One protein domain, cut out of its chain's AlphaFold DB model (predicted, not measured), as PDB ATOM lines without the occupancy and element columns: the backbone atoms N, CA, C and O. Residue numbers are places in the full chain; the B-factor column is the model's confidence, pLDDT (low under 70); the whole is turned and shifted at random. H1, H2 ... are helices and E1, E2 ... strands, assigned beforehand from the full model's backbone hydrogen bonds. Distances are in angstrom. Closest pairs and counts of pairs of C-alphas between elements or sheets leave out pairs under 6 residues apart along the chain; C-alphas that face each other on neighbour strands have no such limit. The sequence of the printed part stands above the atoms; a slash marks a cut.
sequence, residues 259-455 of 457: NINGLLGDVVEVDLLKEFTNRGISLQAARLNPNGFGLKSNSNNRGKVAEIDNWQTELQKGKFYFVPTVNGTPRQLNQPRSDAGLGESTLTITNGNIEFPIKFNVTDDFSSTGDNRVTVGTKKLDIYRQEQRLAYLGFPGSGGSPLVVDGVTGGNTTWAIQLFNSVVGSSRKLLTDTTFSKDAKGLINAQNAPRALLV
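This is residues 259 to 455 of the 457 residues of an uncharacterized protein of Microcystis sp. M_QC_C_20170808_M3Col (UniProt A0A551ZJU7). A loose sandwich of two sheets makes one end of an elongated domain, and three helices joined by long links, H3, H4 and H5, make the other. The larger sheet, E1 E7 E6 E3, curls like part of a barrel over the smaller sheet, E2 E5 E4; H2 sits beside E3 and E5, and H3 lies between the sandwich and H4. The printed part has 197 residues with seven named strands and five named helices, in the order E1 E2 H1 E3 E4 H2 E5 E6 E7 H3 H4 H5; the larger sheet is mixed, the smaller antiparallel. The class is mixed, helices and strands, with 86 residues, under half, in named elements. The whole is compact, with a radius of gyration of the C-alphas of 17.8 A, and spans 60 by 33 by 26 A.

E6, residues 343 to 351, and E7, residues 354 to 363, form an antiparallel hairpin, with N 345 and O 360 2.9 A apart. The edge strand E1, residues 259 to 263, is parallel to E7, with N 260 and O 359 2.8 A apart. The other edge strand, E3, residues 293 to 295, is antiparallel to E6, with N 294 and O 350 2.8 A apart. This sheet is strongly twisted. In the smaller sheet E5, residues 319 to 324, has staggered pairing, antiparallel to E2, residues 268 to 271, and to E4, residues 303 to 305; N 268 and O 322 are 2.8 A apart, as are N 323 and O 304. The parts of the sheets that face each other are 8.1 A apart centre to centre, their best planes 37 degrees apart. H2, residues 311 to 316, stands at the level of both sheets, and its closest C-alpha pair to E3, Gln 316 and Phe 293, is 4.4 A apart. H1, residues 272 to 278, is only just on the larger sheet, with 5 pairs of C-alphas within 10 A, and only grazes it. H3, residues 380 to 392, only grazes the smaller sheet. With residues 387 to 390 alone it touches H4, residues 411 to 424, the same way at a steep tilt of 60 degrees; the closest C-alphas, of Glu 387 and Thr 413, are 6.6 A apart. With residues 420 to 424 alone H4 touches H5, residues 438 to 443, about perpendicular at 84 degrees; the closest C-alphas, of Asn 421 and Ala 440, are 5.8 A apart. In all five helices every O i to N i+4 pair is within hydrogen-bond range.

E1 begins at C-alpha 259, (-20.369, 39.424, -41.156), and H5 ends at C-alpha 443, (-1.883, 27.078, -21.079). From first to last C-alpha E7 is 29.3 A long, E6 26.4 A, H4 20.1 A, H3 17.9 A and E5 16.6 A.

The C-alphas farthest apart, of Ala 285 and Arg 428, are 60.4 A apart. The printed part has no cut. The links H1 to E3, E5 to E6, E7 to H3, H3 to H4 and H4 to H5 are long. Residues 331 to 332 pair in parallel with residues 453 to 454. The mean pLDDT of the printed part is 92.3, and residues 426 to 431 are under 70.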
ATOM      1  N   ASN A 259     -21.765  39.183 -41.483       89.31
ATOM      2  CA  ASN A 259     -20.369  39.424 -41.156       89.31
ATOM      3  C   ASN A 259     -19.996  38.664 -39.879       89.31
ATOM      4  O   ASN A 259     -20.584  38.887 -38.823       89.31
ATOM      5  N   ILE A 260     -19.011  37.771 -39.974       93.38
ATOM      6  CA  ILE A 260     -18.506  36.955 -38.870       93.38
ATOM      7  C   ILE A 260     -17.055  37.343 -38.592       93.38
ATOM      8  O   ILE A 260     -16.158  37.118 -39.404       93.38
ATOM      9  N   ASN A 261     -16.802  37.886 -37.405       94.50
ATOM     10  CA  ASN A 261     -15.435  38.138 -36.958       94.50
ATOM     11  C   ASN A 261     -14.778  36.825 -36.523       94.50
ATOM     12  O   ASN A 261     -15.348  36.049 -35.754       94.50
ATOM     13  N   GLY A 262     -13.565  36.589 -37.014       95.62
ATOM     14  CA  GLY A 262     -12.793  35.387 -36.736       95.62
ATOM     15  C   GLY A 262     -11.389  35.713 -36.252       95.62
ATOM     16  O   GLY A 262     -10.835  36.776 -36.530       95.62
ATOM     17  N   LEU A 263     -10.793  34.758 -35.551       97.56
ATOM     18  CA  LEU A 263      -9.394  34.812 -35.155       97.56
ATOM     19  C   LEU A 263      -8.656  33.660 -35.824       97.56
ATOM     20  O   LEU A 263      -9.151  32.533 -35.868       97.56
ATOM     21  N   LEU A 264      -7.469  33.937 -36.352       97.88
ATOM     22  CA  LEU A 264      -6.700  32.958 -37.115       97.88
ATOM     23  C   LEU A 264      -6.378  31.700 -36.291       97.88
ATOM     24  O   LEU A 264      -6.301  30.613 -36.849       97.88
ATOM     25  N   GLY A 265      -6.188  31.820 -34.973       97.25
ATOM     26  CA  GLY A 265      -5.883  30.684 -34.097       97.25
ATOM     27  C   GLY A 265      -7.086  29.877 -33.620       97.25
ATOM     28  O   GLY A 265      -6.913  29.014 -32.752       97.25
ATOM     29  N   ASP A 266      -8.271  30.149 -34.163       98.25
ATOM     30  CA  ASP A 266      -9.533  29.561 -33.738       98.25
ATOM     31  C   ASP A 266     -10.214  28.758 -34.846       98.25
ATOM     32  O   ASP A 266     -10.029  28.983 -36.040       98.25
ATOM     33  N   VAL A 267     -11.062  27.829 -34.414       98.19
ATOM     34  CA  VAL A 267     -12.103  27.230 -35.250       98.19
ATOM     35  C   VAL A 267     -13.369  28.034 -34.982       98.19
ATOM     36  O   VAL A 267     -13.940  27.927 -33.896       98.19
ATOM     37  N   VAL A 268     -13.752  28.872 -35.942       97.44
ATOM     38  CA  VAL A 268     -14.784  29.903 -35.803       97.44
ATOM     39  C   VAL A 268     -16.165  29.267 -35.915       97.44
ATOM     40  O   VAL A 268     -16.539  28.763 -36.972       97.44
ATOM     41  N   GLU A 269     -16.923  29.274 -34.824       96.75
ATOM     42  CA  GLU A 269     -18.318  28.835 -34.828       96.75
ATOM     43  C   GLU A 269     -19.222  29.837 -35.562       96.75
ATOM     44  O   GLU A 269     -19.143  31.042 -35.333       96.75
ATOM     45  N   VAL A 270     -20.106  29.322 -36.419       97.12
ATOM     46  CA  VAL A 270     -21.152  30.082 -37.109       97.12
ATOM     47  C   VAL A 270     -22.507  29.478 -36.756       97.12
ATOM     48  O   VAL A 270     -22.718  28.280 -36.952       97.12
ATOM     49  N   ASP A 271     -23.424  30.310 -36.261       96.38
ATOM     50  CA  ASP A 271     -24.796  29.931 -35.905       96.38
ATOM     51  C   ASP A 271     -25.790  30.913 -36.538       96.38
ATOM     52  O   ASP A 271     -26.059  31.994 -36.013       96.38
ATOM     53  N   LEU A 272     -26.348  30.536 -37.689       96.44
ATOM     54  CA  LEU A 272     -27.238  31.407 -38.455       96.44
ATOM     55  C   LEU A 272     -28.570  31.659 -37.751       96.44
ATOM     56  O   LEU A 272     -29.164  32.716 -37.942       96.44
ATOM     57  N   LEU A 273     -29.049  30.744 -36.906       95.12
ATOM     58  CA  LEU A 273     -30.276  30.996 -36.145       95.12
ATOM     59  C   LEU A 273     -30.054  32.147 -35.174       95.12
ATOM     60  O   LEU A 273     -30.921  33.017 -35.044       95.12
ATOM     61  N   LYS A 274     -28.893  32.159 -34.515       94.06
ATOM     62  CA  LYS A 274     -28.493  33.247 -33.628       94.06
ATOM     63  C   LYS A 274     -28.354  34.559 -34.398       94.06
ATOM     64  O   LYS A 274     -28.914  35.553 -33.949       94.06
ATOM     65  N   GLU A 275     -27.715  34.554 -35.568       95.19
ATOM     66  CA  GLU A 275     -27.564  35.763 -36.396       95.19
ATOM     67  C   GLU A 275     -28.912  36.361 -36.830       95.19
ATOM     68  O   GLU A 275     -29.150  37.557 -36.652       95.19
ATOM     69  N   PHE A 276     -29.846  35.538 -37.317       95.50
ATOM     70  CA  PHE A 276     -31.183  36.011 -37.701       95.50
ATOM     71  C   PHE A 276     -31.980  36.515 -36.489       95.50
ATOM     72  O   PHE A 276     -32.597  37.581 -36.548       95.50
ATOM     73  N   THR A 277     -31.914  35.792 -35.366       94.69
ATOM     74  CA  THR A 277     -32.614  36.180 -34.132       94.69
ATOM     75  C   THR A 277     -32.080  37.503 -33.582       94.69
ATOM     76  O   THR A 277     -32.867  38.368 -33.201       94.69
ATOM     77  N   ASN A 278     -30.757  37.696 -33.586       93.56
ATOM     78  CA  ASN A 278     -30.116  38.942 -33.160       93.56
ATOM     79  C   ASN A 278     -30.536  40.127 -34.040       93.56
ATOM     80  O   ASN A 278     -30.710  41.236 -33.538       93.56
ATOM     81  N   ARG A 279     -30.771  39.880 -35.333       94.44
ATOM     82  CA  ARG A 279     -31.296  40.860 -36.296       94.44
ATOM     83  C   ARG A 279     -32.830  40.878 -36.356       94.44
ATOM     84  O   ARG A 279     -33.420  41.362 -37.320       94.44
ATOM     85  N   GLY A 280     -33.489  40.391 -35.305       92.38
ATOM     86  CA  GLY A 280     -34.907  40.624 -35.033       92.38
ATOM     87  C   GLY A 280     -35.895  39.806 -35.862       92.38
ATOM     88  O   GLY A 280     -37.076  40.153 -35.875       92.38
ATOM     89  N   ILE A 281     -35.464  38.727 -36.523       94.00
ATOM     90  CA  ILE A 281     -36.354  37.875 -37.318       94.00
ATOM     91  C   ILE A 281     -36.182  36.391 -36.960       94.00
ATOM     92  O   ILE A 281     -35.081  35.898 -36.732       94.00
ATOM     93  N   SER A 282     -37.287  35.643 -36.919       94.19
ATOM     94  CA  SER A 282     -37.234  34.179 -36.819       94.19
ATOM     95  C   SER A 282     -37.073  33.558 -38.206       94.19
ATOM     96  O   SER A 282     -37.546  34.116 -39.194       94.19
ATOM     97  N   LEU A 283     -36.501  32.354 -38.300       93.88
ATOM     98  CA  LEU A 283     -36.389  31.659 -39.592       93.88
ATOM     99  C   LEU A 283     -37.742  31.467 -40.292       93.88
ATOM    100  O   LEU A 283     -37.835  31.596 -41.509       93.88
ATOM    101  N   GLN A 284     -38.803  31.210 -39.519       91.88
ATOM    102  CA  GLN A 284     -40.157  31.082 -40.054       91.88
ATOM    103  C   GLN A 284     -40.648  32.400 -40.668       91.88
ATOM    104  O   GLN A 284     -41.213  32.393 -41.760       91.88
ATOM    105  N   ALA A 285     -40.432  33.528 -39.983       91.12
ATOM    106  CA  ALA A 285     -40.787  34.846 -40.507       91.12
ATOM    107  C   ALA A 285     -39.933  35.221 -41.729       91.12
ATOM    108  O   ALA A 285     -40.457  35.831 -42.659       91.12
ATOM    109  N   ALA A 286     -38.676  34.771 -41.754       92.38
ATOM    110  CA  ALA A 286     -37.755  34.897 -42.877       92.38
ATOM    111  C   ALA A 286     -38.065  33.951 -44.052       92.38
ATOM    112  O   ALA A 286     -37.373  33.989 -45.062       92.38
ATOM    113  N   ARG A 287     -39.090  33.088 -43.933       91.69
ATOM    114  CA  ARG A 287     -39.466  32.076 -44.938       91.69
ATOM    115  C   ARG A 287     -38.334  31.091 -45.274       91.69
ATOM    116  O   ARG A 287     -38.332  30.489 -46.344       91.69
ATOM    117  N   LEU A 288     -37.411  30.887 -44.338       95.00
ATOM    118  CA  LEU A 288     -36.315  29.932 -44.460       95.00
ATOM    119  C   LEU A 288     -36.730  28.565 -43.916       95.00
ATOM    120  O   LEU A 288     -37.391  28.459 -42.880       95.00
ATOM    121  N   ASN A 289     -36.300  27.495 -44.588       95.88
ATOM    122  CA  ASN A 289     -36.450  26.143 -44.065       95.88
ATOM    123  C   ASN A 289     -35.429  25.932 -42.930       95.88
ATOM    124  O   ASN A 289     -34.225  25.975 -43.198       95.88
ATOM    125  N   PRO A 290     -35.859  25.643 -41.686       94.69
ATOM    126  CA  PRO A 290     -34.950  25.483 -40.550       94.69
ATOM    127  C   PRO A 290     -33.993  24.288 -40.666       94.69
ATOM    128  O   PRO A 290     -33.032  24.230 -39.911       94.69
ATOM    129  N   ASN A 291     -34.243  23.353 -41.589       96.31
ATOM    130  CA  ASN A 291     -33.353  22.227 -41.898       96.31
ATOM    131  C   ASN A 291     -32.830  22.278 -43.350       96.31
ATOM    132  O   ASN A 291     -32.421  21.256 -43.900       96.31
ATOM    133  N   GLY A 292     -32.943  23.434 -44.010       97.00
ATOM    134  CA  GLY A 292     -32.656  23.601 -45.437       97.00
ATOM    135  C   GLY A 292     -31.330  24.278 -45.754       97.00
ATOM    136  O   GLY A 292     -31.075  24.527 -46.929       97.00
ATOM    137  N   PHE A 293     -30.518  24.608 -44.748       98.31
ATOM    138  CA  PHE A 293     -29.272  25.334 -44.965       98.31
ATOM    139  C   PHE A 293     -28.208  24.468 -45.653       98.31
ATOM    140  O   PHE A 293     -28.033  23.285 -45.358       98.31
ATOM    141  N   GLY A 294     -27.475  25.089 -46.567       98.06
ATOM    142  CA  GLY A 294     -26.374  24.497 -47.309       98.06
ATOM    143  C   GLY A 294     -25.327  25.542 -47.682       98.06
ATOM    144  O   GLY A 294     -25.410  26.704 -47.287       98.06
ATOM    145  N   LEU A 295     -24.323  25.108 -48.439       97.31
ATOM    146  CA  LEU A 295     -23.225  25.938 -48.931       97.31
ATOM    147  C   LEU A 295     -22.996  25.643 -50.413       97.31
ATOM    148  O   LEU A 295     -22.999  24.476 -50.805       97.31
ATOM    149  N   LYS A 296     -22.721  26.674 -51.224       95.06
ATOM    150  CA  LYS A 296     -22.260  26.465 -52.614       95.06
ATOM    151  C   LYS A 296     -20.880  25.816 -52.676       95.06
ATOM    152  O   LYS A 296     -20.622  24.976 -53.530       95.06
ATOM    153  N   SER A 297     -19.999  26.227 -51.771       95.88
ATOM    154  CA  SER A 297     -18.670  25.656 -51.572       95.88
ATOM    155  C   SER A 297     -18.383  25.597 -50.078       95.88
ATOM    156  O   SER A 297     -18.708  26.528 -49.343       95.88
ATOM    157  N   ASN A 298     -17.751  24.516 -49.628       95.19
ATOM    158  CA  ASN A 298     -17.329  24.347 -48.239       95.19
ATOM    159  C   ASN A 298     -15.916  24.899 -47.973       95.19
ATOM    160  O   ASN A 298     -15.387  24.710 -46.881       95.19
ATOM    161  N   SER A 299     -15.279  25.536 -48.956       95.75
ATOM    162  CA  SER A 299     -13.930  26.088 -48.829       95.75
ATOM    163  C   SER A 299     -13.646  27.196 -49.839       95.75
ATOM    164  O   SER A 299     -14.354  27.363 -50.836       95.75
ATOM    165  N   ASN A 300     -12.585  27.950 -49.563       92.50
ATOM    166  CA  ASN A 300     -11.974  28.919 -50.462       92.50
ATOM    167  C   ASN A 300     -10.459  29.011 -50.178       92.50
ATOM    168  O   ASN A 300      -9.888  28.186 -49.466       92.50
ATOM    169  N   ASN A 301      -9.786  30.013 -50.741       91.06
ATOM    170  CA  ASN A 301      -8.344  30.219 -50.581       91.06
ATOM    171  C   ASN A 301      -7.907  30.616 -49.156       91.06
ATOM    172  O   ASN A 301      -6.717  30.546 -48.852       91.06
ATOM    173  N   ARG A 302      -8.835  31.022 -48.281       95.69
ATOM    174  CA  ARG A 302      -8.544  31.495 -46.918       95.69
ATOM    175  C   ARG A 302      -9.018  30.553 -45.819       95.69
ATOM    176  O   ARG A 302      -8.620  30.726 -44.674       95.69
ATOM    177  N   GLY A 303      -9.827  29.548 -46.133       97.06
ATOM    178  CA  GLY A 303     -10.250  28.565 -45.144       97.06
ATOM    179  C   GLY A 303     -11.269  27.567 -45.666       97.06
ATOM    180  O   GLY A 303     -11.625  27.548 -46.848       97.06
ATOM    181  N   LYS A 304     -11.733  26.708 -44.762       97.75
ATOM    182  CA  LYS A 304     -12.688  25.634 -45.057       97.75
ATOM    183  C   LYS A 304     -13.634  25.378 -43.894       97.75
ATOM    184  O   LYS A 304     -13.312  25.673 -42.749       97.75
ATOM    185  N   VAL A 305     -14.778  24.774 -44.176       98.31
ATOM    186  CA  VAL A 305     -15.691  24.265 -43.155       98.31
ATOM    187  C   VAL A 305     -15.134  22.971 -42.563       98.31
ATOM    188  O   VAL A 305     -14.691  22.083 -43.291       98.31
ATOM    189  N   ALA A 306     -15.142  22.864 -41.235       98.06
ATOM    190  CA  ALA A 306     -14.682  21.682 -40.521       98.06
ATOM    191  C   ALA A 306     -15.646  20.502 -40.715       98.06
ATOM    192  O   ALA A 306     -16.818  20.567 -40.333       98.06
ATOM    193  N   GLU A 307     -15.128  19.379 -41.209       97.31
ATOM    194  CA  GLU A 307     -15.881  18.127 -41.358       97.31
ATOM    195  C   GLU A 307     -15.952  17.344 -40.036       97.31
ATOM    196  O   GLU A 307     -15.425  16.233 -39.896       97.31
ATOM    197  N   ILE A 308     -16.575  17.957 -39.028       96.44
ATOM    198  CA  ILE A 308     -16.852  17.333 -37.729       96.44
ATOM    199  C   ILE A 308     -17.839  16.161 -37.859       96.44
ATOM    200  O   ILE A 308     -18.472  15.984 -38.896       96.44
ATOM    201  N   ASP A 309     -18.007  15.370 -36.795       92.94
ATOM    202  CA  ASP A 309     -18.727  14.085 -36.824       92.94
ATOM    203  C   ASP A 309     -20.120  14.133 -37.490       92.94
ATOM    204  O   ASP A 309     -20.462  13.228 -38.242       92.94
ATOM    205  N   ASN A 310     -20.890  15.209 -37.274       94.12
ATOM    206  CA  ASN A 310     -22.237  15.402 -37.838       94.12
ATOM    207  C   ASN A 310     -22.356  16.696 -38.666       94.12
ATOM    208  O   ASN A 310     -23.415  17.328 -38.674       94.12
ATOM    209  N   TRP A 311     -21.275  17.140 -39.315       95.50
ATOM    210  CA  TRP A 311     -21.205  18.489 -39.896       95.50
ATOM    211  C   TRP A 311     -22.319  18.793 -40.908       95.50
ATOM    212  O   TRP A 311     -22.844  19.899 -40.888       95.50
ATOM    213  N   GLN A 312     -22.736  17.832 -41.744       96.12
ATOM    214  CA  GLN A 312     -23.826  18.051 -42.705       96.12
ATOM    215  C   GLN A 312     -25.167  18.309 -42.014       96.12
ATOM    216  O   GLN A 312     -25.923  19.183 -42.429       96.12
ATOM    217  N   THR A 313     -25.470  17.553 -40.958       97.12
ATOM    218  CA  THR A 313     -26.726  17.697 -40.212       97.12
ATOM    219  C   THR A 313     -26.746  18.980 -39.391       97.12
ATOM    220  O   THR A 313     -27.797  19.601 -39.259       97.12
ATOM    221  N   GLU A 314     -25.604  19.397 -38.846       97.31
ATOM    222  CA  GLU A 314     -25.488  20.694 -38.176       97.31
ATOM    223  C   GLU A 314     -25.606  21.840 -39.190       97.31
ATOM    224  O   GLU A 314     -26.366  22.780 -38.951       97.31
ATOM    225  N   LEU A 315     -24.969  21.717 -40.364       98.06
ATOM    226  CA  LEU A 315     -25.066  22.707 -41.438       98.06
ATOM    227  C   LEU A 315     -26.512  22.893 -41.886       98.06
ATOM    228  O   LEU A 315     -26.939  24.030 -42.010       98.06
ATOM    229  N   GLN A 316     -27.277  21.809 -42.051       97.56
ATOM    230  CA  GLN A 316     -28.705  21.868 -42.387       97.56
ATOM    231  C   GLN A 316     -29.518  22.698 -41.395       97.56
ATOM    232  O   GLN A 316     -30.469  23.366 -41.798       97.56
ATOM    233  N   LYS A 317     -29.115  22.702 -40.120       97.06
ATOM    234  CA  LYS A 317     -29.714  23.506 -39.049       97.06
ATOM    235  C   LYS A 317     -29.104  24.907 -38.932       97.06
ATOM    236  O   LYS A 317     -29.365  25.589 -37.951       97.06
ATOM    237  N   GLY A 318     -28.276  25.328 -39.887       96.88
ATOM    238  CA  GLY A 318     -27.635  26.640 -39.904       96.88
ATOM    239  C   GLY A 318     -26.404  26.764 -39.004       96.88
ATOM    240  O   GLY A 318     -25.972  27.886 -38.750       96.88
ATOM    241  N   LYS A 319     -25.832  25.649 -38.522       97.62
ATOM    242  CA  LYS A 319     -24.645  25.650 -37.660       97.62
ATOM    243  C   LYS A 319     -23.455  24.964 -38.321       97.62
ATOM    244  O   LYS A 319     -23.527  23.801 -38.704       97.62
ATOM    245  N   PHE A 320     -22.323  25.646 -38.407       98.06
ATOM    246  CA  PHE A 320     -21.084  25.052 -38.911       98.06
ATOM    247  C   PHE A 320     -19.861  25.752 -38.317       98.06
ATOM    248  O   PHE A 320     -19.985  26.701 -37.547       98.06
ATOM    249  N   TYR A 321     -18.668  25.256 -38.640       98.19
ATOM    250  CA  TYR A 321     -17.419  25.787 -38.103       98.19
ATOM    251  C   TYR A 321     -16.457  26.096 -39.240       98.19
ATOM    252  O   TYR A 321     -16.137  25.204 -40.024       98.19
ATOM    253  N   PHE A 322     -15.998  27.337 -39.333       98.19
ATOM    254  CA  PHE A 322     -15.009  27.773 -40.309       98.19
ATOM    255  C   PHE A 322     -13.598  27.673 -39.721       98.19
ATOM    256  O   PHE A 322     -13.346  28.071 -38.587       98.19
ATOM    257  N   VAL A 323     -12.669  27.125 -40.496       98.50
ATOM    258  CA  VAL A 323     -11.268  26.920 -40.127       98.50
ATOM    259  C   VAL A 323     -10.410  27.792 -41.042       98.50
ATOM    260  O   VAL A 323     -10.235  27.439 -42.215       98.50
ATOM    261  N   PRO A 324      -9.885  28.924 -40.544       98.38
ATOM    262  CA  PRO A 324      -8.945  29.751 -41.288       98.38
ATOM    263  C   PRO A 324      -7.669  28.978 -41.642       98.38
ATOM    264  O   PRO A 324      -7.123  28.235 -40.824       98.38
ATOM    265  N   THR A 325      -7.152  29.175 -42.851       97.75
ATOM    266  CA  THR A 325      -5.922  28.525 -43.311       97.75
ATOM    267  C   THR A 325      -4.708  29.082 -42.571       97.75
ATOM    268  O   THR A 325      -4.382  30.264 -42.690       97.75
ATOM    269  N   VAL A 326      -3.995  28.206 -41.865       96.50
ATOM    270  CA  VAL A 326      -2.718  28.494 -41.195       96.50
ATOM    271  C   VAL A 326      -1.574  27.733 -41.857       96.50
ATOM    272  O   VAL A 326      -1.759  26.624 -42.354       96.50
ATOM    273  N   ASN A 327      -0.371  28.307 -41.834       93.50
ATOM    274  CA  ASN A 327       0.821  27.699 -42.433       93.50
ATOM    275  C   ASN A 327       1.261  26.418 -41.708       93.50
ATOM    276  O   ASN A 327       1.892  25.556 -42.313       93.50
ATOM    277  N   GLY A 328       0.978  26.307 -40.405       91.50
ATOM    278  CA  GLY A 328       1.306  25.128 -39.596       91.50
ATOM    279  C   GLY A 328       2.797  24.918 -39.318       91.50
ATOM    280  O   GLY A 328       3.176  23.861 -38.818       91.50
ATOM    281  N   THR A 329       3.651  25.895 -39.626       91.69
ATOM    282  CA  THR A 329       5.097  25.870 -39.364       91.69
ATOM    283  C   THR A 329       5.521  27.016 -38.437       91.69
ATOM    284  O   THR A 329       4.843  28.048 -38.378       91.69
ATOM    285  N   PRO A 330       6.646  26.874 -37.706       92.38
ATOM    286  CA  PRO A 330       7.202  27.966 -36.918       92.38
ATOM    287  C   PRO A 330       7.513  29.188 -37.790       92.38
ATOM    288  O   PRO A 330       8.148  29.078 -38.841       92.38
ATOM    289  N   ARG A 331       7.108  30.374 -37.330       91.19
ATOM    290  CA  ARG A 331       7.381  31.645 -38.021       91.19
ATOM    291  C   ARG A 331       8.766  32.170 -37.667       91.19
ATOM    292  O   ARG A 331       9.258  31.911 -36.572       91.19
ATOM    293  N   GLN A 332       9.375  32.960 -38.549       91.25
ATOM    294  CA  GLN A 332      10.590  33.696 -38.193       91.25
ATOM    295  C   GLN A 332      10.293  34.752 -37.124       91.25
ATOM    296  O   GLN A 332       9.305  35.484 -37.206       91.25
ATOM    297  N   LEU A 333      11.159  34.826 -36.113       90.31
ATOM    298  CA  LEU A 333      11.096  35.857 -35.086       90.31
ATOM    299  C   LEU A 333      11.220  37.244 -35.742       90.31
ATOM    300  O   LEU A 333      12.054  37.446 -36.621       90.31
ATOM    301  N   ASN A 334      10.401  38.195 -35.291       86.94
ATOM    302  CA  ASN A 334      10.329  39.573 -35.799       86.94
ATOM    303  C   ASN A 334       9.847  39.729 -37.253       86.94
ATOM    304  O   ASN A 334       9.967  40.822 -37.802       86.94
ATOM    305  N   GLN A 335       9.279  38.688 -37.873       88.06
ATOM    306  CA  GLN A 335       8.605  38.826 -39.165       88.06
ATOM    307  C   GLN A 335       7.090  39.012 -38.992       88.06
ATOM    308  O   GLN A 335       6.484  38.327 -38.153       88.06
ATOM    309  N   PRO A 336       6.459  39.907 -39.781       87.38
ATOM    310  CA  PRO A 336       5.009  40.019 -39.834       87.38
ATOM    311  C   PRO A 336       4.355  38.684 -40.186       87.38
ATOM    312  O   PRO A 336       4.922  37.845 -40.891       87.38
ATOM    313  N   ARG A 337       3.138  38.479 -39.686       91.81
ATOM    314  CA  ARG A 337       2.355  37.293 -40.014       91.81
ATOM    315  C   ARG A 337       1.684  37.450 -41.378       91.81
ATOM    316  O   ARG A 337       1.132  38.504 -41.663       91.81
ATOM    317  N   SER A 338       1.698  36.390 -42.186       91.44
ATOM    318  CA  SER A 338       1.149  36.395 -43.549       91.44
ATOM    319  C   SER A 338       0.452  35.077 -43.917       91.44
ATOM    320  O   SER A 338       0.543  34.617 -45.055       91.44
ATOM    321  N   ASP A 339      -0.179  34.407 -42.948       95.94
ATOM    322  CA  ASP A 339      -0.978  33.205 -43.205       95.94
ATOM    323  C   ASP A 339      -2.156  33.531 -44.140       95.94
ATOM    324  O   ASP A 339      -2.809  34.566 -43.988       95.94
ATOM    325  N   ALA A 340      -2.456  32.632 -45.084       96.12
ATOM    326  CA  ALA A 340      -3.502  32.840 -46.093       96.12
ATOM    327  C   ALA A 340      -4.895  33.099 -45.489       96.12
ATOM    328  O   ALA A 340      -5.724  33.772 -46.103       96.12
ATOM    329  N   GLY A 341      -5.145  32.588 -44.281       96.56
ATOM    330  CA  GLY A 341      -6.397  32.783 -43.564       96.56
ATOM    331  C   GLY A 341      -6.644  34.191 -43.024       96.56
ATOM    332  O   GLY A 341      -7.758  34.433 -42.587       96.56
ATOM    333  N   LEU A 342      -5.669  35.111 -43.043       96.00
ATOM    334  CA  LEU A 342      -5.846  36.488 -42.550       96.00
ATOM    335  C   LEU A 342      -6.576  37.391 -43.547       96.00
ATOM    336  O   LEU A 342      -6.203  37.441 -44.717       96.00
ATOM    337  N   GLY A 343      -7.516  38.197 -43.062       93.19
ATOM    338  CA  GLY A 343      -8.290  39.154 -43.851       93.19
ATOM    339  C   GLY A 343      -9.676  38.638 -44.234       93.19
ATOM    340  O   GLY A 343     -10.184  37.688 -43.639       93.19
ATOM    341  N   GLU A 344     -10.280  39.295 -45.220       90.19
ATOM    342  CA  GLU A 344     -11.667  39.050 -45.619       90.19
ATOM    343  C   GLU A 344     -11.819  37.814 -46.507       90.19
ATOM    344  O   GLU A 344     -11.046  37.597 -47.446       90.19
ATOM    345  N   SER A 345     -12.840  37.009 -46.230       87.00
ATOM    346  CA  SER A 345     -13.162  35.778 -46.951       87.00
ATOM    347  C   SER A 345     -14.670  35.609 -47.088       87.00
ATOM    348  O   SER A 345     -15.389  35.952 -46.163       87.00
ATOM    349  N   THR A 346     -15.154  35.006 -48.175       90.19
ATOM    350  CA  THR A 346     -16.599  34.826 -48.387       90.19
ATOM    351  C   THR A 346     -16.947  33.369 -48.661       90.19
ATOM    352  O   THR A 346     -16.262  32.684 -49.426       90.19
ATOM    353  N   LEU A 347     -18.042  32.904 -48.057       92.75
ATOM    354  CA  LEU A 347     -18.763  31.689 -48.440       92.75
ATOM    355  C   LEU A 347     -20.218  32.047 -48.772       92.75
ATOM    356  O   LEU A 347     -20.759  33.007 -48.233       92.75
ATOM    357  N   THR A 348     -20.868  31.266 -49.635       93.00
ATOM    358  CA  THR A 348     -22.278  31.483 -50.005       93.00
ATOM    359  C   THR A 348     -23.160  30.420 -49.371       93.00
ATOM    360  O   THR A 348     -23.004  29.232 -49.673       93.00
ATOM    361  N   ILE A 349     -24.096  30.858 -48.530       96.75
ATOM    362  CA  ILE A 349     -25.133  30.011 -47.941       96.75
ATOM    363  C   ILE A 349     -26.269  29.822 -48.930       96.75
ATOM    364  O   ILE A 349     -26.602  30.730 -49.686       96.75
ATOM    365  N   THR A 350     -26.879  28.643 -48.890       96.44
ATOM    366  CA  THR A 350     -28.096  28.322 -49.630       96.44
ATOM    367  C   THR A 350     -29.201  27.878 -48.673       96.44
ATOM    368  O   THR A 350     -28.937  27.236 -47.657       96.44
ATOM    369  N   ASN A 351     -30.453  28.218 -48.979       96.50
ATOM    370  CA  ASN A 351     -31.643  27.680 -48.318       96.50
ATOM    371  C   ASN A 351     -32.796  27.611 -49.331       96.50
ATOM    372  O   ASN A 351     -33.478  28.600 -49.602       96.50
ATOM    373  N   GLY A 352     -32.979  26.447 -49.958       91.50
ATOM    374  CA  GLY A 352     -33.847  26.343 -51.134       91.50
ATOM    375  C   GLY A 352     -33.304  27.196 -52.285       91.50
ATOM    376  O   GLY A 352     -32.191  26.950 -52.741       91.50
ATOM    377  N   ASN A 353     -34.076  28.192 -52.723       86.94
ATOM    378  CA  ASN A 353     -33.686  29.128 -53.789       86.94
ATOM    379  C   ASN A 353     -33.065  30.432 -53.256       86.94
ATOM    380  O   ASN A 353     -32.712  31.294 -54.054       86.94
ATOM    381  N   ILE A 354     -32.995  30.598 -51.932       87.88
ATOM    382  CA  ILE A 354     -32.424  31.786 -51.297       87.88
ATOM    383  C   ILE A 354     -30.919  31.576 -51.150       87.88
ATOM    384  O   ILE A 354     -30.483  30.530 -50.658       87.88
ATOM    385  N   GLU A 355     -30.141  32.584 -51.531       88.50
ATOM    386  CA  GLU A 355     -28.688  32.590 -51.401       88.50
ATOM    387  C   GLU A 355     -28.212  33.919 -50.825       88.50
ATOM    388  O   GLU A 355     -28.684  34.974 -51.235       88.50
ATOM    389  N   PHE A 356     -27.271  33.874 -49.884       84.44
ATOM    390  CA  PHE A 356     -26.659  35.084 -49.334       84.44
ATOM    391  C   PHE A 356     -25.212  34.826 -48.886       84.44
ATOM    392  O   PHE A 356     -24.865  33.696 -48.504       84.44
ATOM    393  N   PRO A 357     -24.335  35.843 -48.955       89.50
ATOM    394  CA  PRO A 357     -22.955  35.731 -48.509       89.50
ATOM    395  C   PRO A 357     -22.830  35.734 -46.979       89.50
ATOM    396  O   PRO A 357     -23.497  36.485 -46.263       89.50
ATOM    397  N   ILE A 358     -21.895  34.921 -46.488       92.31
ATOM    398  CA  ILE A 358     -21.253  35.102 -45.186       92.31
ATOM    399  C   ILE A 358     -19.829  35.578 -45.445       92.31
ATOM    400  O   ILE A 358     -19.041  34.849 -46.058       92.31
ATOM    401  N   LYS A 359     -19.499  36.769 -44.946       90.19
ATOM    402  CA  LYS A 359     -18.143  37.308 -44.934       90.19
ATOM    403  C   LYS A 359     -17.474  37.033 -43.593       90.19
ATOM    404  O   LYS A 359     -18.054  37.247 -42.534       90.19
ATOM    405  N   PHE A 360     -16.243  36.551 -43.642       93.50
ATOM    406  CA  PHE A 360     -15.384  36.326 -42.492       93.50
ATOM    407  C   PHE A 360     -14.287  37.376 -42.466       93.50
ATOM    408  O   PHE A 360     -13.519  37.469 -43.421       93.50
ATOM    409  N   ASN A 361     -14.159  38.079 -41.343       93.25
ATOM    410  CA  ASN A 361     -13.092  39.047 -41.101       93.25
ATOM    411  C   ASN A 361     -12.112  38.444 -40.097       93.25
ATOM    412  O   ASN A 361     -12.335  38.490 -38.885       93.25
ATOM    413  N   VAL A 362     -11.057  37.797 -40.604       96.56
ATOM    414  CA  VAL A 362     -10.115  37.043 -39.768       96.56
ATOM    415  C   VAL A 362      -8.897  37.889 -39.411       96.56
ATOM    416  O   VAL A 362      -8.162  38.336 -40.290       96.56
ATOM    417  N   THR A 363      -8.632  38.049 -38.115       96.69
ATOM    418  CA  THR A 363      -7.476  38.803 -37.595       96.69
ATOM    419  C   THR A 363      -6.472  37.902 -36.862       96.69
ATOM    420  O   THR A 363      -6.776  36.759 -36.508       96.69
ATOM    421  N   ASP A 364      -5.230  38.377 -36.683       96.25
ATOM    422  CA  ASP A 364      -4.170  37.616 -35.999       96.25
ATOM    423  C   ASP A 364      -4.338  37.665 -34.480       96.25
ATOM    424  O   ASP A 364      -3.751  38.504 -33.805       96.25
ATOM    425  N   ASP A 365      -5.101  36.723 -33.944       95.94
ATOM    426  CA  ASP A 365      -5.138  36.417 -32.516       95.94
ATOM    427  C   ASP A 365      -5.732  35.012 -32.310       95.94
ATOM    428  O   ASP A 365      -5.862  34.226 -33.261       95.94
ATOM    429  N   PHE A 366      -6.096  34.686 -31.073       96.94
ATOM    430  CA  PHE A 366      -6.864  33.508 -30.711       96.94
ATOM    431  C   PHE A 366      -7.704  33.712 -29.441       96.94
ATOM    432  O   PHE A 366      -7.356  34.472 -28.538       96.94
ATOM    433  N   SER A 367      -8.799  32.962 -29.317       96.00
ATOM    434  CA  SER A 367      -9.686  33.050 -28.157       96.00
ATOM    435  C   SER A 367      -9.101  32.365 -26.921       96.00
ATOM    436  O   SER A 367      -8.677  31.204 -26.966       96.00
ATOM    437  N   SER A 368      -9.167  33.053 -25.777       93.81
ATOM    438  CA  SER A 368      -8.850  32.473 -24.460       93.81
ATOM    439  C   SER A 368     -10.075  31.917 -23.722       93.81
ATOM    440  O   SER A 368      -9.956  31.040 -22.863       93.81
ATOM    441  N   THR A 369     -11.270  32.383 -24.088       91.94
ATOM    442  CA  THR A 369     -12.563  32.018 -23.492       91.94
ATOM    443  C   THR A 369     -13.642  31.880 -24.571       91.94
ATOM    444  O   THR A 369     -13.360  32.029 -25.754       91.94
ATOM    445  N   GLY A 370     -14.890  31.612 -24.172       90.31
ATOM    446  CA  GLY A 370     -16.023  31.539 -25.101       90.31
ATOM    447  C   GLY A 370     -16.092  30.230 -25.883       90.31
ATOM    448  O   GLY A 370     -15.502  29.223 -25.469       90.31
ATOM    449  N   ASP A 371     -16.843  30.263 -26.981       87.06
ATOM    450  CA  ASP A 371     -17.202  29.085 -27.779       87.06
ATOM    451  C   ASP A 371     -16.039  28.588 -28.644       87.06
ATOM    452  O   ASP A 371     -15.886  27.383 -28.822       87.06
ATOM    453  N   ASN A 372     -15.152  29.489 -29.079       91.62
ATOM    454  CA  ASN A 372     -14.013  29.179 -29.952       91.62
ATOM    455  C   ASN A 372     -12.757  28.700 -29.204       91.62
ATOM    456  O   ASN A 372     -11.757  28.351 -29.834       91.62
ATOM    457  N   ARG A 373     -12.780  28.665 -27.862       92.88
ATOM    458  CA  ARG A 373     -11.633  28.195 -27.070       92.88
ATOM    459  C   ARG A 373     -11.297  26.738 -27.393       92.88
ATOM    460  O   ARG A 373     -12.183  25.924 -27.665       92.88
ATOM    461  N   VAL A 374     -10.030  26.367 -27.234       95.25
ATOM    462  CA  VAL A 374      -9.605  24.976 -27.394       95.25
ATOM    463  C   VAL A 374     -10.238  24.108 -26.316       95.25
ATOM    464  O   VAL A 374     -10.046  24.323 -25.115       95.25
ATOM    465  N   THR A 375     -10.972  23.099 -26.762       92.12
ATOM    466  CA  THR A 375     -11.471  21.998 -25.947       92.12
ATOM    467  C   THR A 375     -10.617  20.763 -26.216       92.12
ATOM    468  O   THR A 375     -10.241  20.491 -27.353       92.12
ATOM    469  N   VAL A 376     -10.255  20.037 -25.154       87.81
ATOM    470  CA  VAL A 376      -9.425  18.831 -25.267       87.81
ATOM    471  C   VAL A 376     -10.308  17.607 -25.121       87.81
ATOM    472  O   VAL A 376     -10.856  17.344 -24.049       87.81
ATOM    473  N   GLY A 377     -10.397  16.848 -26.201       89.50
ATOM    474  CA  GLY A 377     -11.202  15.644 -26.308       89.50
ATOM    475  C   GLY A 377     -10.892  14.905 -27.602       89.50
ATOM    476  O   GLY A 377      -9.973  15.269 -28.337       89.50
ATOM    477  N   THR A 378     -11.648  13.841 -27.850       90.25
ATOM    478  CA  THR A 378     -11.479  12.965 -29.018       90.25
ATOM    479  C   THR A 378     -12.523  13.209 -30.103       90.25
ATOM    480  O   THR A 378     -12.492  12.531 -31.125       90.25
ATOM    481  N   LYS A 379     -13.480  14.126 -29.891       94.62
ATOM    482  CA  LYS A 379     -14.440  14.501 -30.936       94.62
ATOM    483  C   LYS A 379     -13.710  15.282 -32.017       94.62
ATOM    484  O   LYS A 379     -12.787  16.035 -31.704       94.62
ATOM    485  N   LYS A 380     -14.164  15.194 -33.267       96.12
ATOM    486  CA  LYS A 380     -13.483  15.890 -34.368       96.12
ATOM    487  C   LYS A 380     -13.348  17.393 -34.136       96.12
ATOM    488  O   LYS A 380     -12.294  17.946 -34.418       96.12
ATOM    489  N   LEU A 381     -14.367  18.049 -33.575       96.56
ATOM    490  CA  LEU A 381     -14.293  19.480 -33.251       96.56
ATOM    491  C   LEU A 381     -13.179  19.798 -32.241       96.56
ATOM    492  O   LEU A 381     -12.470  20.789 -32.401       96.56
ATOM    493  N   ASP A 382     -12.999  18.949 -31.225       95.94
ATOM    494  CA  ASP A 382     -11.908  19.104 -30.262       95.94
ATOM    495  C   ASP A 382     -10.554  18.961 -30.966       95.94
ATOM    496  O   ASP A 382      -9.629  19.715 -30.677       95.94
ATOM    497  N   ILE A 383     -10.429  18.008 -31.894       97.00
ATOM    498  CA  ILE A 383      -9.191  17.776 -32.650       97.00
ATOM    499  C   ILE A 383      -8.890  18.971 -33.563       97.00
ATOM    500  O   ILE A 383      -7.790  19.510 -33.490       97.00
ATOM    501  N   TYR A 384      -9.879  19.462 -34.318       98.12
ATOM    502  CA  TYR A 384      -9.760  20.672 -35.139       98.12
ATOM    503  C   TYR A 384      -9.260  21.869 -34.322       98.12
ATOM    504  O   TYR A 384      -8.340  22.565 -34.738       98.12
ATOM    505  N   ARG A 385      -9.833  22.101 -33.133       97.81
ATOM    506  CA  ARG A 385      -9.429  23.209 -32.252       97.81
ATOM    507  C   ARG A 385      -8.000  23.055 -31.739       97.81
ATOM    508  O   ARG A 385      -7.256  24.031 -31.686       97.81
ATOM    509  N   GLN A 386      -7.620  21.837 -31.360       97.25
ATOM    510  CA  GLN A 386      -6.266  21.524 -30.906       97.25
ATOM    511  C   GLN A 386      -5.241  21.737 -32.028       97.25
ATOM    512  O   GLN A 386      -4.241  22.421 -31.816       97.25
ATOM    513  N   GLU A 387      -5.506  21.207 -33.223       97.94
ATOM    514  CA  GLU A 387      -4.648  21.354 -34.402       97.94
ATOM    515  C   GLU A 387      -4.522  22.811 -34.829       97.94
ATOM    516  O   GLU A 387      -3.403  23.300 -34.959       97.94
ATOM    517  N   GLN A 388      -5.645  23.525 -34.965       98.12
ATOM    518  CA  GLN A 388      -5.653  24.930 -35.364       98.12
ATOM    519  C   GLN A 388      -4.809  25.779 -34.419       98.12
ATOM    520  O   GLN A 388      -3.976  26.570 -34.865       98.12
ATOM    521  N   ARG A 389      -4.970  25.589 -33.102       97.81
ATOM    522  CA  ARG A 389      -4.215  26.365 -32.120       97.81
ATOM    523  C   ARG A 389      -2.730  26.024 -32.136       97.81
ATOM    524  O   ARG A 389      -1.905  26.933 -32.095       97.81
ATOM    525  N   LEU A 390      -2.375  24.743 -32.199       97.75
ATOM    526  CA  LEU A 390      -0.974  24.317 -32.262       97.75
ATOM    527  C   LEU A 390      -0.294  24.833 -33.534       97.75
ATOM    528  O   LEU A 390       0.792  25.408 -33.453       97.75
ATOM    529  N   ALA A 391      -0.966  24.711 -34.680       97.75
ATOM    530  CA  ALA A 391      -0.504  25.224 -35.962       97.75
ATOM    531  C   ALA A 391      -0.336  26.750 -35.916       97.75
ATOM    532  O   ALA A 391       0.698  27.273 -36.332       97.75
ATOM    533  N   TYR A 392      -1.299  27.469 -35.327       97.50
ATOM    534  CA  TYR A 392      -1.232  28.917 -35.131       97.50
ATOM    535  C   TYR A 392      -0.047  29.346 -34.254       97.50
ATOM    536  O   TYR A 392       0.620  30.335 -34.572       97.50
ATOM    537  N   LEU A 393       0.212  28.617 -33.162       96.75
ATOM    538  CA  LEU A 393       1.326  28.861 -32.238       96.75
ATOM    539  C   LEU A 393       2.680  28.403 -32.811       96.75
ATOM    540  O   LEU A 393       3.715  28.625 -32.179       96.75
ATOM    541  N   GLY A 394       2.681  27.802 -34.003       95.81
ATOM    542  CA  GLY A 394       3.872  27.405 -34.744       95.81
ATOM    543  C   GLY A 394       4.410  26.025 -34.384       95.81
ATOM    544  O   GLY A 394       5.551  25.743 -34.724       95.81
ATOM    545  N   PHE A 395       3.654  25.169 -33.691       96.06
ATOM    546  CA  PHE A 395       4.087  23.807 -33.357       96.06
ATOM    547  C   PHE A 395       3.907  22.893 -34.577       96.06
ATOM    548  O   PHE A 395       2.767  22.588 -34.931       96.06
ATOM    549  N   PRO A 396       5.001  22.454 -35.230       95.38
ATOM    550  CA  PRO A 396       4.914  21.669 -36.450       95.38
ATOM    551  C   PRO A 396       4.596  20.203 -36.152       95.38
ATOM    552  O   PRO A 396       4.725  19.730 -35.020       95.38
ATOM    553  N   GLY A 397       4.266  19.464 -37.207       94.56
ATOM    554  CA  GLY A 397       4.284  18.010 -37.220       94.56
ATOM    555  C   GLY A 397       5.701  17.425 -37.150       94.56
ATOM    556  O   GLY A 397       6.712  18.128 -37.014       94.56
ATOM    557  N   SER A 398       5.777  16.097 -37.244       91.88
ATOM    558  CA  SER A 398       7.039  15.364 -37.140       91.88
ATOM    559  C   SER A 398       8.026  15.808 -38.223       91.88
ATOM    560  O   SER A 398       7.636  16.131 -39.349       91.88
ATOM    561  N   GLY A 399       9.311  15.871 -37.869       88.50
ATOM    562  CA  GLY A 399      10.373  16.315 -38.777       88.50
ATOM    563  C   GLY A 399      10.296  17.792 -39.191       88.50
ATOM    564  O   GLY A 399      10.967  18.175 -40.142       88.50
ATOM    565  N   GLY A 400       9.486  18.615 -38.510       89.25
ATOM    566  CA  GLY A 400       9.292  20.027 -38.858       89.25
ATOM    567  C   GLY A 400       8.295  20.257 -39.997       89.25
ATOM    568  O   GLY A 400       8.213  21.367 -40.519       89.25
ATOM    569  N   SER A 401       7.545  19.223 -40.388       93.81
ATOM    570  CA  SER A 401       6.484  19.342 -41.391       93.81
ATOM    571  C   SER A 401       5.361  20.277 -40.917       93.81
ATOM    572  O   SER A 401       5.094  20.343 -39.716       93.81
ATOM    573  N   PRO A 402       4.674  20.988 -41.828       94.81
ATOM    574  CA  PRO A 402       3.480  21.745 -41.475       94.81
ATOM    575  C   PRO A 402       2.457  20.883 -40.725       94.81
ATOM    576  O   PRO A 402       2.127  19.781 -41.171       94.81
ATOM    577  N   LEU A 403       1.944  21.375 -39.594       97.19
ATOM    578  CA  LEU A 403       0.803  20.748 -38.937       97.19
ATOM    579  C   LEU A 403      -0.463  21.036 -39.751       97.19
ATOM    580  O   LEU A 403      -0.895  22.181 -39.866       97.19
ATOM    581  N   VAL A 404      -1.037  19.980 -40.323       95.50
ATOM    582  CA  VAL A 404      -2.291  20.038 -41.076       95.50
ATOM    583  C   VAL A 404      -3.465  20.070 -40.101       95.50
ATOM    584  O   VAL A 404      -3.448  19.373 -39.091       95.50
ATOM    585  N   VAL A 405      -4.475  20.877 -40.423       97.44
ATOM    586  CA  VAL A 405      -5.714  20.995 -39.650       97.44
ATOM    587  C   VAL A 405      -6.829  20.278 -40.409       97.44
ATOM    588  O   VAL A 405      -7.392  20.803 -41.380       97.44
ATOM    589  N   ASP A 406      -7.112  19.039 -40.024       95.12
ATOM    590  CA  ASP A 406      -8.078  18.154 -40.690       95.12
ATOM    591  C   ASP A 406      -9.009  17.411 -39.717       95.12
ATOM    592  O   ASP A 406      -9.935  16.714 -40.148       95.12
ATOM    593  N   GLY A 407      -8.823  17.608 -38.410       95.38
ATOM    594  CA  GLY A 407      -9.632  16.976 -37.380       95.38
ATOM    595  C   GLY A 407      -9.337  15.486 -37.211       95.38
ATOM    596  O   GLY A 407     -10.166  14.779 -36.633       95.38
ATOM    597  N   VAL A 408      -8.199  14.990 -37.712       93.06
ATOM    598  CA  VAL A 408      -7.778  13.592 -37.610       93.06
ATOM    599  C   VAL A 408      -6.537  13.491 -36.732       93.06
ATOM    600  O   VAL A 408      -5.458  13.960 -37.071       93.06
ATOM    601  N   THR A 409      -6.643  12.773 -35.611       86.94
ATOM    602  CA  THR A 409      -5.482  12.537 -34.741       86.94
ATOM    603  C   THR A 409      -4.473  11.594 -35.403       86.94
ATOM    604  O   THR A 409      -4.528  10.375 -35.239       86.94
ATOM    605  N   GLY A 410      -3.538  12.171 -36.157       88.31
ATOM    606  CA  GLY A 410      -2.420  11.475 -36.785       88.31
ATOM    607  C   GLY A 410      -1.123  11.543 -35.974       88.31
ATOM    608  O   GLY A 410      -1.041  12.147 -34.898       88.31
ATOM    609  N   GLY A 411      -0.059  10.953 -36.528       88.69
ATOM    610  CA  GLY A 411       1.284  11.018 -35.938       88.69
ATOM    611  C   GLY A 411       1.815  12.452 -35.811       88.69
ATOM    612  O   GLY A 411       2.470  12.770 -34.823       88.69
ATOM    613  N   ASN A 412       1.472  13.336 -36.753       92.75
ATOM    614  CA  ASN A 412       1.859  14.750 -36.715       92.75
ATOM    615  C   ASN A 412       1.118  15.535 -35.625       92.75
ATOM    616  O   ASN A 412       1.761  16.271 -34.881       92.75
ATOM    617  N   THR A 413      -0.191  15.324 -35.469       94.00
ATOM    618  CA  THR A 413      -0.985  15.914 -34.378       94.00
ATOM    619  C   THR A 413      -0.453  15.465 -33.019       94.00
ATOM    620  O   THR A 413      -0.198  16.283 -32.136       94.00
ATOM    621  N   THR A 414      -0.188  14.163 -32.876       93.38
ATOM    622  CA  THR A 414       0.404  13.583 -31.660       93.38
ATOM    623  C   THR A 414       1.766  14.205 -31.352       93.38
ATOM    624  O   THR A 414       2.023  14.600 -30.216       93.38
ATOM    625  N   TRP A 415       2.626  14.339 -32.363       93.88
ATOM    626  CA  TRP A 415       3.939  14.962 -32.226       93.88
ATOM    627  C   TRP A 415       3.848  16.421 -31.760       93.88
ATOM    628  O   TRP A 415       4.536  16.804 -30.815       93.88
ATOM    629  N   ALA A 416       2.978  17.224 -32.375       94.81
ATOM    630  CA  ALA A 416       2.799  18.624 -32.002       94.81
ATOM    631  C   ALA A 416       2.315  18.770 -30.546       94.81
ATOM    632  O   ALA A 416       2.828  19.613 -29.805       94.81
ATOM    633  N   ILE A 417       1.398  17.900 -30.100       93.62
ATOM    634  CA  ILE A 417       0.936  17.834 -28.704       93.62
ATOM    635  C   ILE A 417       2.086  17.474 -27.758       93.62
ATOM    636  O   ILE A 417       2.271  18.137 -26.738       93.62
ATOM    637  N   GLN A 418       2.878  16.449 -28.084       92.19
ATOM    638  CA  GLN A 418       4.025  16.031 -27.273       92.19
ATOM    639  C   GLN A 418       5.073  17.141 -27.162       92.19
ATOM    640  O   GLN A 418       5.595  17.396 -26.072       92.19
ATOM    641  N   LEU A 419       5.347  17.840 -28.265       91.44
ATOM    642  CA  LEU A 419       6.254  18.980 -28.285       91.44
ATOM    643  C   LEU A 419       5.728  20.113 -27.395       91.44
ATOM    644  O   LEU A 419       6.458  20.581 -26.523       91.44
ATOM    645  N   PHE A 420       4.457  20.496 -27.543       93.50
ATOM    646  CA  PHE A 420       3.832  21.522 -26.707       93.50
ATOM    647  C   PHE A 420       3.865  21.148 -25.220       93.50
ATOM    648  O   PHE A 420       4.332  21.933 -24.398       93.50
ATOM    649  N   ASN A 421       3.462  19.918 -24.881       91.94
ATOM    650  CA  ASN A 421       3.529  19.358 -23.529       91.94
ATOM    651  C   ASN A 421       4.937  19.456 -22.925       91.94
ATOM    652  O   ASN A 421       5.081  19.735 -21.737       91.94
ATOM    653  N   SER A 422       5.973  19.240 -23.731       88.50
ATOM    654  CA  SER A 422       7.368  19.276 -23.275       88.50
ATOM    655  C   SER A 422       7.879  20.696 -23.048       88.50
ATOM    656  O   SER A 422       8.734  20.902 -22.193       88.50
ATOM    657  N   VAL A 423       7.349  21.678 -23.784       88.25
ATOM    658  CA  VAL A 423       7.668  23.101 -23.589       88.25
ATOM    659  C   VAL A 423       7.017  23.648 -22.318       88.25
ATOM    660  O   VAL A 423       7.638  24.431 -21.605       88.25
ATOM    661  N   VAL A 424       5.774  23.251 -22.027       87.19
ATOM    662  CA  VAL A 424       5.032  23.751 -20.854       87.19
ATOM    663  C   VAL A 424       5.280  22.950 -19.578       87.19
ATOM    664  O   VAL A 424       5.118  23.474 -18.479       87.19
ATOM    665  N   GLY A 425       5.640  21.674 -19.708       76.94
ATOM    666  CA  GLY A 425       5.896  20.795 -18.579       76.94
ATOM    667  C   GLY A 425       7.260  21.047 -17.937       76.94
ATOM    668  O   GLY A 425       8.198  21.538 -18.555       76.94
ATOM    669  N   SER A 426       7.426  20.617 -16.686       63.72
ATOM    670  CA  SER A 426       8.719  20.681 -15.978       63.72
ATOM    671  C   SER A 426       9.749  19.642 -16.466       63.72
ATOM    672  O   SER A 426      10.833  19.515 -15.892       63.72
ATOM    673  N   SER A 427       9.409  18.852 -17.492       60.75
ATOM    674  CA  SER A 427      10.218  17.747 -18.009       60.75
ATOM    675  C   SER A 427      11.181  18.223 -19.095       60.75
ATOM    676  O   SER A 427      10.767  18.757 -20.114       60.75
ATOM    677  N   ARG A 428      12.477  17.924 -18.940       58.44
ATOM    678  CA  ARG A 428      13.504  18.144 -19.982       58.44
ATOM    679  C   ARG A 428      13.502  17.075 -21.091       58.44
ATOM    680  O   ARG A 428      14.454  16.997 -21.863       58.44
ATOM    681  N   LYS A 429      12.495  16.198 -21.128       63.78
ATOM    682  CA  LYS A 429      12.343  15.116 -22.111       63.78
ATOM    683  C   LYS A 429      10.991  15.225 -22.798       63.78
ATOM    684  O   LYS A 429      10.020  15.593 -22.136       63.78
ATOM    685  N   LEU A 430      10.952  14.815 -24.070       61.84
ATOM    686  CA  LEU A 430       9.705  14.625 -24.804       61.84
ATOM    687  C   LEU A 430       8.771  13.721 -23.995       61.84
ATOM    688  O   LEU A 430       9.124  12.580 -23.682       61.84
ATOM    689  N   LEU A 431       7.615  14.258 -23.620       67.00
ATOM    690  CA  LEU A 431       6.569  13.482 -22.968       67.00
ATOM    691  C   LEU A 431       5.947  12.535 -24.000       67.00
ATOM    692  O   LEU A 431       5.703  12.928 -25.136       67.00
ATOM    693  N   THR A 432       5.699  11.283 -23.618       70.88
ATOM    694  CA  THR A 432       5.071  10.283 -24.501       70.88
ATOM    695  C   THR A 432       3.552  10.426 -24.566       70.88
ATOM    696  O   THR A 432       2.902   9.707 -25.322       70.88
ATOM    697  N   ASP A 433       2.981  11.341 -23.778       76.12
ATOM    698  CA  ASP A 433       1.545  11.585 -23.718       76.12
ATOM    699  C   ASP A 433       1.019  12.023 -25.082       76.12
ATOM    700  O   ASP A 433       1.412  13.053 -25.626       76.12
ATOM    701  N   THR A 434       0.090  11.247 -25.629       79.25
ATOM    702  CA  THR A 434      -0.550  11.527 -26.920       79.25
ATOM    703  C   THR A 434      -1.695  12.538 -26.812       79.25
ATOM    704  O   THR A 434      -2.376  12.822 -27.791       79.25
ATOM    705  N   THR A 435      -1.918  13.087 -25.614       86.00
ATOM    706  CA  THR A 435      -2.953  14.079 -25.297       86.00
ATOM    707  C   THR A 435      -2.354  15.214 -24.470       86.00
ATOM    708  O   THR A 435      -1.281  15.063 -23.882       86.00
ATOM    709  N   PHE A 436      -3.029  16.365 -24.403       87.06
ATOM    710  CA  PHE A 436      -2.559  17.481 -23.580       87.06
ATOM    711  C   PHE A 436      -2.457  17.091 -22.098       87.06
ATOM    712  O   PHE A 436      -3.415  16.590 -21.500       87.06
ATOM    713  N   SER A 437      -1.309  17.391 -21.494       85.00
ATOM    714  CA  SER A 437      -1.091  17.288 -20.049       85.00
ATOM    715  C   SER A 437      -1.965  18.288 -19.276       85.00
ATOM    716  O   SER A 437      -2.570  19.194 -19.855       85.00
ATOM    717  N   LYS A 438      -2.044  18.148 -17.947       84.38
ATOM    718  CA  LYS A 438      -2.834  19.059 -17.098       84.38
ATOM    719  C   LYS A 438      -2.410  20.524 -17.268       84.38
ATOM    720  O   LYS A 438      -3.275  21.379 -17.439       84.38
ATOM    721  N   ASP A 439      -1.108  20.788 -17.261       83.44
ATOM    722  CA  ASP A 439      -0.567  22.146 -17.392       83.44
ATOM    723  C   ASP A 439      -0.817  22.694 -18.800       83.44
ATOM    724  O   ASP A 439      -1.245  23.835 -18.975       83.44
ATOM    725  N   ALA A 440      -0.664  21.838 -19.811       87.25
ATOM    726  CA  ALA A 440      -0.900  22.206 -21.196       87.25
ATOM    727  C   ALA A 440      -2.372  22.546 -21.489       87.25
ATOM    728  O   ALA A 440      -2.637  23.498 -22.218       87.25
ATOM    729  N   LYS A 441      -3.330  21.842 -20.866       86.56
ATOM    730  CA  LYS A 441      -4.766  22.179 -20.942       86.56
ATOM    731  C   LYS A 441      -5.068  23.582 -20.412       86.56
ATOM    732  O   LYS A 441      -5.954  24.246 -20.942       86.56
ATOM    733  N   GLY A 442      -4.355  24.023 -19.373       82.62
ATOM    734  CA  GLY A 442      -4.490  25.377 -18.832       82.62
ATOM    735  C   GLY A 442      -3.839  26.438 -19.720       82.62
ATOM    736  O   GLY A 442      -4.388  27.525 -19.878       82.62
ATOM    737  N   LEU A 443      -2.694  26.116 -20.329       91.62
ATOM    738  CA  LEU A 443      -1.883  27.078 -21.079       91.62
ATOM    739  C   LEU A 443      -2.270  27.239 -22.550       91.62
ATOM    740  O   LEU A 443      -2.067  28.320 -23.085       91.62
ATOM    741  N   ILE A 444      -2.843  26.229 -23.212       94.38
ATOM    742  CA  ILE A 444      -3.171  26.296 -24.651       94.38
ATOM    743  C   ILE A 444      -4.167  27.421 -25.001       94.38
ATOM    744  O   ILE A 444      -4.165  27.935 -26.119       94.38
ATOM    745  N   ASN A 445      -4.993  27.825 -24.031       94.75
ATOM    746  CA  ASN A 445      -5.931  28.945 -24.141       94.75
ATOM    747  C   ASN A 445      -5.416  30.242 -23.499       94.75
ATOM    748  O   ASN A 445      -6.076  31.270 -23.596       94.75
ATOM    749  N   ALA A 446      -4.272  30.223 -22.820       93.81
ATOM    750  CA  ALA A 446      -3.761  31.409 -22.153       93.81
ATOM    751  C   ALA A 446      -3.121  32.366 -23.169       93.81
ATOM    752  O   ALA A 446      -2.440  31.932 -24.092       93.81
ATOM    753  N   GLN A 447      -3.284  33.675 -22.976       91.69
ATOM    754  CA  GLN A 447      -2.683  34.694 -23.853       91.69
ATOM    755  C   GLN A 447      -1.148  34.592 -23.927       91.69
ATOM    756  O   GLN A 447      -0.531  34.901 -24.943       91.69
ATOM    757  N   ASN A 448      -0.523  34.087 -22.861       90.75
ATOM    758  CA  ASN A 448       0.907  33.802 -22.786       90.75
ATOM    759  C   ASN A 448       1.272  32.356 -23.185       90.75
ATOM    760  O   ASN A 448       2.332  31.873 -22.780       90.75
ATOM    761  N   ALA A 449       0.420  31.655 -23.943       93.88
ATOM    762  CA  ALA A 449       0.750  30.347 -24.503       93.88
ATOM    763  C   ALA A 449       2.099  30.415 -25.249       93.88
ATOM    764  O   ALA A 449       2.306  31.340 -26.046       93.88
ATOM    765  N   PRO A 450       3.027  29.464 -25.021       92.88
ATOM    766  CA  PRO A 450       4.305  29.457 -25.722       92.88
ATOM    767  C   PRO A 450       4.116  29.429 -27.237       92.88
ATOM    768  O   PRO A 450       3.210  28.768 -27.744       92.88
ATOM    769  N   ARG A 451       5.001  30.120 -27.958       93.44
ATOM    770  CA  ARG A 451       5.035  30.152 -29.424       93.44
ATOM    771  C   ARG A 451       6.350  29.548 -29.902       93.44
ATOM    772  O   ARG A 451       7.407  29.895 -29.377       93.44
ATOM    773  N   ALA A 452       6.292  28.670 -30.894       91.88
ATOM    774  CA  ALA A 452       7.479  28.149 -31.556       91.88
ATOM    775  C   ALA A 452       7.853  29.075 -32.722       91.88
ATOM    776  O   ALA A 452       7.058  29.307 -33.634       91.88
ATOM    777  N   LEU A 453       9.066  29.628 -32.669       90.38
ATOM    778  CA  LEU A 453       9.586  30.579 -33.649       90.38
ATOM    779  C   LEU A 453      10.975  30.145 -34.121       90.38
ATOM    780  O   LEU A 453      11.761  29.592 -33.351       90.38
ATOM    781  N   LEU A 454      11.283  30.426 -35.383       87.56
ATOM    782  CA  LEU A 454      12.624  30.306 -35.938       87.56
ATOM    783  C   LEU A 454      13.421  31.552 -35.563       87.56
ATOM    784  O   LEU A 454      13.015  32.675 -35.863       87.56
ATOM    785  N   VAL A 455      14.574  31.347 -34.932       85.75
ATOM    786  CA  VAL A 455      15.561  32.400 -34.696       85.75
ATOM    787  C   VAL A 455      16.634  32.245 -35.765       85.75
ATOM    788  O   VAL A 455      17.242  31.180 -35.865       85.75
TER     789      VAL A 455